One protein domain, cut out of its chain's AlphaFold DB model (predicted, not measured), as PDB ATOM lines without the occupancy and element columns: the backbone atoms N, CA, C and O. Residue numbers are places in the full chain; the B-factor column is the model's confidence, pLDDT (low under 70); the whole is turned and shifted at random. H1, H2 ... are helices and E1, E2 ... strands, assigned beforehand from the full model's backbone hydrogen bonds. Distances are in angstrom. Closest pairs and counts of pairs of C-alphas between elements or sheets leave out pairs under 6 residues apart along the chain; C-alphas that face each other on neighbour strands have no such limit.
ATOM      1  N   ALA A 177      21.064  15.333 282.547       95.62
ATOM      2  CA  ALA A 177      20.971  14.004 281.960       95.62
ATOM      3  C   ALA A 177      21.922  13.061 282.698       95.62
ATOM      4  O   ALA A 177      23.028  13.463 283.065       95.62
ATOM      5  N   LEU A 178      21.487  11.823 282.923       95.44
ATOM      6  CA  LEU A 178      22.198  10.830 283.728       95.44
ATOM      7  C   LEU A 178      22.226   9.471 283.027       95.44
ATOM      8  O   LEU A 178      21.491   9.236 282.067       95.44
ATOM      9  N   TYR A 179      23.063   8.572 283.541       96.38
ATOM     10  CA  TYR A 179      23.040   7.160 283.174       96.38
ATOM     11  C   TYR A 179      22.122   6.395 284.124       96.38
ATOM     12  O   TYR A 179      22.257   6.497 285.340       96.38
ATOM     13  N   GLU A 180      21.209   5.619 283.555       95.38
ATOM     14  CA  GLU A 180      20.364   4.677 284.276       95.38
ATOM     15  C   GLU A 180      21.148   3.411 284.644       95.38
ATOM     16  O   GLU A 180      21.999   2.927 283.884       95.38
ATOM     17  N   TYR A 181      20.808   2.841 285.794       93.12
ATOM     18  CA  TYR A 181      21.253   1.527 286.227       93.12
ATOM     19  C   TYR A 181      20.585   0.460 285.357       93.12
ATOM     20  O   TYR A 181      19.381   0.233 285.431       93.12
ATOM     21  N   LYS A 182      21.343  -0.213 284.487       91.81
ATOM     22  CA  LYS A 182      20.773  -1.142 283.489       91.81
ATOM     23  C   LYS A 182      19.963  -2.281 284.120       91.81
ATOM     24  O   LYS A 182      19.033  -2.787 283.494       91.81
ATOM     25  N   GLU A 183      20.295  -2.663 285.347       91.31
ATOM     26  CA  GLU A 183      19.586  -3.649 286.160       91.31
ATOM     27  C   GLU A 183      18.147  -3.244 286.521       91.31
ATOM     28  O   GLU A 183      17.319  -4.123 286.762       91.31
ATOM     29  N   THR A 184      17.808  -1.949 286.508       94.25
ATOM     30  CA  THR A 184      16.443  -1.465 286.777       94.25
ATOM     31  C   THR A 184      15.548  -1.536 285.538       94.25
ATOM     32  O   THR A 184      14.322  -1.591 285.660       94.25
ATOM     33  N   VAL A 185      16.144  -1.594 284.340       95.50
ATOM     34  CA  VAL A 185      15.453  -1.507 283.041       95.50
ATOM     35  C   VAL A 185      15.890  -2.579 282.019       95.50
ATOM     36  O   VAL A 185      16.025  -2.277 280.827       95.50
ATOM     37  N   PRO A 186      16.065  -3.861 282.406       94.44
ATOM     38  CA  PRO A 186      16.719  -4.869 281.564       94.44
ATOM     39  C   PRO A 186      15.985  -5.160 280.245       94.44
ATOM     40  O   PRO A 186      16.615  -5.496 279.246       94.44
ATOM     41  N   SER A 187      14.655  -5.025 280.218       96.50
ATOM     42  CA  SER A 187      13.821  -5.272 279.033       96.50
ATOM     43  C   SER A 187      13.260  -4.003 278.383       96.50
ATOM     44  O   SER A 187      12.592  -4.099 277.348       96.50
ATOM     45  N   LEU A 188      13.511  -2.818 278.957       96.81
ATOM     46  CA  LEU A 188      12.880  -1.569 278.519       96.81
ATOM     47  C   LEU A 188      13.227  -1.253 277.065       96.81
ATOM     48  O   LEU A 188      12.338  -1.065 276.238       96.81
ATOM     49  N   TYR A 189      14.519  -1.244 276.740       95.62
ATOM     50  CA  TYR A 189      14.975  -0.850 275.413       95.62
ATOM     51  C   TYR A 189      14.472  -1.788 274.316       95.62
ATOM     52  O   TYR A 189      13.950  -1.320 273.309       95.62
ATOM     53  N   GLN A 190      14.543  -3.107 274.532       96.38
ATOM     54  CA  GLN A 190      14.005  -4.071 273.569       96.38
ATOM     55  C   GLN A 190      12.502  -3.853 273.353       96.38
ATOM     56  O   GLN A 190      12.043  -3.834 272.216       96.38
ATOM     57  N   THR A 191      11.750  -3.599 274.429       97.31
ATOM     58  CA  THR A 191      10.314  -3.291 274.346       97.31
ATOM     59  C   THR A 191      10.050  -2.030 273.512       97.31
ATOM     60  O   THR A 191       9.122  -2.012 272.703       97.31
ATOM     61  N   VAL A 192      10.874  -0.986 273.665       94.81
ATOM     62  CA  VAL A 192      10.784   0.255 272.875       94.81
ATOM     63  C   VAL A 192      11.088   0.006 271.395       94.81
ATOM     64  O   VAL A 192      10.347   0.489 270.541       94.81
ATOM     65  N   ILE A 193      12.128  -0.769 271.070       94.88
ATOM     66  CA  ILE A 193      12.467  -1.107 269.677       94.88
ATOM     67  C   ILE A 193      11.374  -1.973 269.032       94.88
ATOM     68  O   ILE A 193      10.958  -1.706 267.901       94.88
ATOM     69  N   ASP A 194      10.836  -2.953 269.759       96.56
ATOM     70  CA  ASP A 194       9.722  -3.781 269.289       96.56
ATOM     71  C   ASP A 194       8.476  -2.931 269.012       96.56
ATOM     72  O   ASP A 194       7.790  -3.135 268.009       96.56
ATOM     73  N   PHE A 195       8.192  -1.946 269.868       96.19
ATOM     74  CA  PHE A 195       7.121  -0.979 269.639       96.19
ATOM     75  C   PHE A 195       7.393  -0.110 268.404       96.19
ATOM     76  O   PHE A 195       6.535  -0.019 267.525       96.19
ATOM     77  N   ALA A 196       8.585   0.480 268.289       93.81
ATOM     78  CA  ALA A 196       8.954   1.342 267.167       93.81
ATOM     79  C   ALA A 196       8.866   0.607 265.819       93.81
ATOM     80  O   ALA A 196       8.348   1.160 264.849       93.81
ATOM     81  N   SER A 197       9.282  -0.664 265.770       94.00
ATOM     82  CA  SER A 197       9.197  -1.493 264.558       94.00
ATOM     83  C   SER A 197       7.754  -1.783 264.122       94.00
ATOM     84  O   SER A 197       7.465  -1.824 262.926       94.00
ATOM     85  N   LYS A 198       6.826  -1.932 265.078       97.25
ATOM     86  CA  LYS A 198       5.388  -2.130 264.818       97.25
ATOM     87  C   LYS A 198       4.660  -0.823 264.500       97.25
ATOM     88  O   LYS A 198       3.628  -0.846 263.830       97.25
ATOM     89  N   HIS A 199       5.196   0.310 264.954       96.25
ATOM     90  CA  HIS A 199       4.583   1.633 264.832       96.25
ATOM     91  C   HIS A 199       5.523   2.674 264.188       96.25
ATOM     92  O   HIS A 199       5.724   3.754 264.751       96.25
ATOM     93  N   PRO A 200       6.047   2.436 262.968       93.38
ATOM     94  CA  PRO A 200       7.060   3.300 262.351       93.38
ATOM     95  C   PRO A 200       6.565   4.723 262.043       93.38
ATOM     96  O   PRO A 200       7.363   5.627 261.843       93.38
ATOM     97  N   LYS A 201       5.246   4.951 262.013       95.00
ATOM     98  CA  LYS A 201       4.658   6.289 261.820       95.00
ATOM     99  C   LYS A 201       4.697   7.164 263.077       95.00
ATOM    100  O   LYS A 201       4.440   8.357 262.976       95.00
ATOM    101  N   TRP A 202       4.936   6.578 264.249       93.62
ATOM    102  CA  TRP A 202       4.923   7.285 265.534       93.62
ATOM    103  C   TRP A 202       6.322   7.591 266.061       93.62
ATOM    104  O   TRP A 202       6.464   8.369 266.999       93.62
ATOM    105  N   VAL A 203       7.352   6.988 265.468       92.56
ATOM    106  CA  VAL A 203       8.732   7.091 265.932       92.56
ATOM    107  C   VAL A 203       9.596   7.574 264.775       92.56
ATOM    108  O   VAL A 203       9.628   6.945 263.719       92.56
ATOM    109  N   LYS A 204      10.296   8.699 264.962       92.44
ATOM    110  CA  LYS A 204      11.305   9.170 264.003       92.44
ATOM    111  C   LYS A 204      12.398   8.110 263.849       92.44
ATOM    112  O   LYS A 204      12.789   7.489 264.835       92.44
ATOM    113  N   SER A 205      12.883   7.899 262.628       90.62
ATOM    114  CA  SER A 205      13.972   6.948 262.363       90.62
ATOM    115  C   SER A 205      15.260   7.374 263.075       90.62
ATOM    116  O   SER A 205      15.519   8.560 263.235       90.62
ATOM    117  N   ASP A 206      16.089   6.406 263.454       88.06
ATOM    118  CA  ASP A 206      17.462   6.610 263.942       88.06
ATOM    119  C   ASP A 206      18.425   7.182 262.893       88.06
ATOM    120  O   ASP A 206      19.521   7.622 263.232       88.06
ATOM    121  N   GLN A 207      18.002   7.216 261.629       88.25
ATOM    122  CA  GLN A 207      18.699   7.876 260.525       88.25
ATOM    123  C   GLN A 207      18.286   9.348 260.368       88.25
ATOM    124  O   GLN A 207      18.932  10.089 259.628       88.25
ATOM    125  N   ASP A 208      17.201   9.775 261.021       91.75
ATOM    126  CA  ASP A 208      16.746  11.163 261.001       91.75
ATOM    127  C   ASP A 208      17.657  12.003 261.911       91.75
ATOM    128  O   ASP A 208      17.780  11.728 263.109       91.75
ATOM    129  N   SER A 209      18.294  13.030 261.342       90.06
ATOM    130  CA  SER A 209      19.187  13.944 262.064       90.06
ATOM    131  C   SER A 209      18.474  14.763 263.139       90.06
ATOM    132  O   SER A 209      19.126  15.239 264.062       90.06
ATOM    133  N   ASP A 210      17.150  14.902 263.038       90.12
ATOM    134  CA  ASP A 210      16.323  15.594 264.027       90.12
ATOM    135  C   ASP A 210      15.872  14.659 265.164       90.12
ATOM    136  O   ASP A 210      15.070  15.046 266.017       90.12
ATOM    137  N   SER A 211      16.313  13.398 265.164       92.31
ATOM    138  CA  SER A 211      16.008  12.443 266.226       92.31
ATOM    139  C   SER A 211      17.015  12.510 267.376       92.31
ATOM    140  O   SER A 211      18.162  12.922 267.220       92.31
ATOM    141  N   LEU A 212      16.596  12.029 268.548       93.31
ATOM    142  CA  LEU A 212      17.457  11.894 269.727       93.31
ATOM    143  C   LEU A 212      18.021  10.471 269.886       93.31
ATOM    144  O   LEU A 212      18.468  10.098 270.968       93.31
ATOM    145  N   TRP A 213      18.018   9.653 268.829       94.25
ATOM    146  CA  TRP A 213      18.529   8.280 268.914       94.25
ATOM    147  C   TRP A 213      20.013   8.234 269.278       94.25
ATOM    148  O   TRP A 213      20.411   7.422 270.107       94.25
ATOM    149  N   SER A 214      20.815   9.158 268.747       94.06
ATOM    150  CA  SER A 214      22.240   9.287 269.083       94.06
ATOM    151  C   SER A 214      22.496   9.629 270.554       94.06
ATOM    152  O   SER A 214      23.563   9.312 271.072       94.06
ATOM    153  N   PHE A 215      21.525  10.241 271.241       95.00
ATOM    154  CA  PHE A 215      21.615  10.527 272.671       95.00
ATOM    155  C   PHE A 215      21.409   9.263 273.519       95.00
ATOM    156  O   PHE A 215      22.106   9.089 274.515       95.00
ATOM    157  N   VAL A 216      20.510   8.355 273.116       95.12
ATOM    158  CA  VAL A 216      20.129   7.162 273.907       95.12
ATOM    159  C   VAL A 216      20.779   5.853 273.442       95.12
ATOM    160  O   VAL A 216      20.697   4.841 274.142       95.12
ATOM    161  N   GLN A 217      21.413   5.828 272.269       94.88
ATOM    162  CA  GLN A 217      22.035   4.628 271.709       94.88
ATOM    163  C   GLN A 217      23.555   4.659 271.802       94.88
ATOM    164  O   GLN A 217      24.201   5.684 271.583       94.88
ATOM    165  N   ASP A 218      24.137   3.490 272.046       94.44
ATOM    166  CA  ASP A 218      25.549   3.259 271.778       94.44
ATOM    167  C   ASP A 218      25.797   3.292 270.253       94.44
ATOM    168  O   ASP A 218      25.078   2.625 269.493       94.44
ATOM    169  N   PRO A 219      26.797   4.053 269.772       91.88
ATOM    170  CA  PRO A 219      27.025   4.236 268.341       91.88
ATOM    171  C   PRO A 219      27.467   2.956 267.617       91.88
ATOM    172  O   PRO A 219      27.281   2.867 266.401       91.88
ATOM    173  N   PHE A 220      28.015   1.967 268.333       93.12
ATOM    174  CA  PHE A 220      28.543   0.726 267.768       93.12
ATOM    175  C   PHE A 220      27.569  -0.440 267.923       93.12
ATOM    176  O   PHE A 220      27.296  -1.145 266.954       93.12
ATOM    177  N   THR A 221      27.033  -0.655 269.127       93.81
ATOM    178  CA  THR A 221      26.157  -1.805 269.411       93.81
ATOM    179  C   THR A 221      24.692  -1.529 269.097       93.81
ATOM    180  O   THR A 221      23.907  -2.474 269.030       93.81
ATOM    181  N   LYS A 222      24.305  -0.254 268.935       91.44
ATOM    182  CA  LYS A 222      22.906   0.188 268.785       91.44
ATOM    183  C   LYS A 222      22.000  -0.236 269.948       91.44
ATOM    184  O   LYS A 222      20.778  -0.290 269.806       91.44
ATOM    185  N   THR A 223      22.583  -0.521 271.113       94.12
ATOM    186  CA  THR A 223      21.853  -0.813 272.354       94.12
ATOM    187  C   THR A 223      21.680   0.447 273.202       94.12
ATOM    188  O   THR A 223      22.338   1.457 272.956       94.12
ATOM    189  N   PHE A 224      20.804   0.404 274.211       96.12
ATOM    190  CA  PHE A 224      20.642   1.515 275.153       96.12
ATOM    191  C   PHE A 224      21.949   1.805 275.897       96.12
ATOM    192  O   PHE A 224      22.519   0.920 276.549       96.12
ATOM    193  N   ASN A 225      22.410   3.050 275.814       95.81
ATOM    194  CA  ASN A 225      23.628   3.497 276.490       95.81
ATOM    195  C   ASN A 225      23.392   3.856 277.973       95.81
ATOM    196  O   ASN A 225      24.358   3.984 278.717       95.81
ATOM    197  N   GLY A 226      22.131   3.942 278.415       95.81
ATOM    198  CA  GLY A 226      21.743   4.336 279.773       95.81
ATOM    199  C   GLY A 226      21.340   5.808 279.895       95.81
ATOM    200  O   GLY A 226      20.712   6.176 280.884       95.81
ATOM    201  N   CYS A 227      21.665   6.650 278.913       97.12
ATOM    202  CA  CYS A 227      21.369   8.077 278.953       97.12
ATOM    203  C   CYS A 227      19.863   8.335 278.991       97.12
ATOM    204  O   CYS A 227      19.101   7.828 278.165       97.12
ATOM    205  N   HIS A 228      19.446   9.194 279.911       96.06
ATOM    206  CA  HIS A 228      18.089   9.713 279.977       96.06
ATOM    207  C   HIS A 228      18.096  11.150 280.497       96.06
ATOM    208  O   HIS A 228      19.046  11.592 281.148       96.06
ATOM    209  N   LEU A 229      17.027  11.887 280.194       95.56
ATOM    210  CA  LEU A 229      16.789  13.208 280.771       95.56
ATOM    211  C   LEU A 229      16.284  13.014 282.201       95.56
ATOM    212  O   LEU A 229      15.328  12.262 282.411       95.56
ATOM    213  N   TRP A 230      16.922  13.658 283.176       93.94
ATOM    214  CA  TRP A 230      16.557  13.466 284.574       93.94
ATOM    215  C   TRP A 230      15.255  14.210 284.876       93.94
ATOM    216  O   TRP A 230      15.216  15.436 284.956       93.94
TER     217      TRP A 230
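Overview. This is residues 177 to 230 of the 235 residues of an uncharacterized protein of Rhizopus stolonifer (UniProt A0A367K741). With little regular structure, the printed part makes a ring: the short strand pair E1 and E2 brings its first and last residues near each other, helix H1 forms one side, and residues 199 to 212 lead round to small H2 on the other. The 54 printed residues hold E1, H1, H2, E2 in chain order; the sheet, E1 - E2, is antiparallel. The class is mixed, with 21 residues in named elements. The whole is compact, radius of gyration of the C-alphas 11.4 A, spanning 30 by 23 by 21 A.

Arrangement. E1, residues 177 to 179, and E2, residues 227 to 229, are antiparallel at 145 degrees; N 178 and O 228 are 3.0 A apart, within hydrogen-bond range. The closest C-alphas of E2 and H2, residues 213 to 216, are those of Cys 227 and Val 216, 5.3 A apart. H1, residues 188 to 198, is apart from H2 and E2. Every O i to N i+4 pair in H1 is within hydrogen-bond range; H2 is too short for one.

Along the chain. E1 begins at C-alpha 177 (20.971, 14.004, 281.960). H1, 15.6 A long, begins at C-alpha 188 (12.880, -1.569, 278.519). E2 ends at C-alpha 229 (16.789, 13.208, 280.771).

Size, cuts and confidence. The C-alphas of Glu 183 and Lys 201 are farthest apart, 30.2 A. The link H1 to H2 is long. The printed part has no cut, and no printed residue is under 70 in pLDDT.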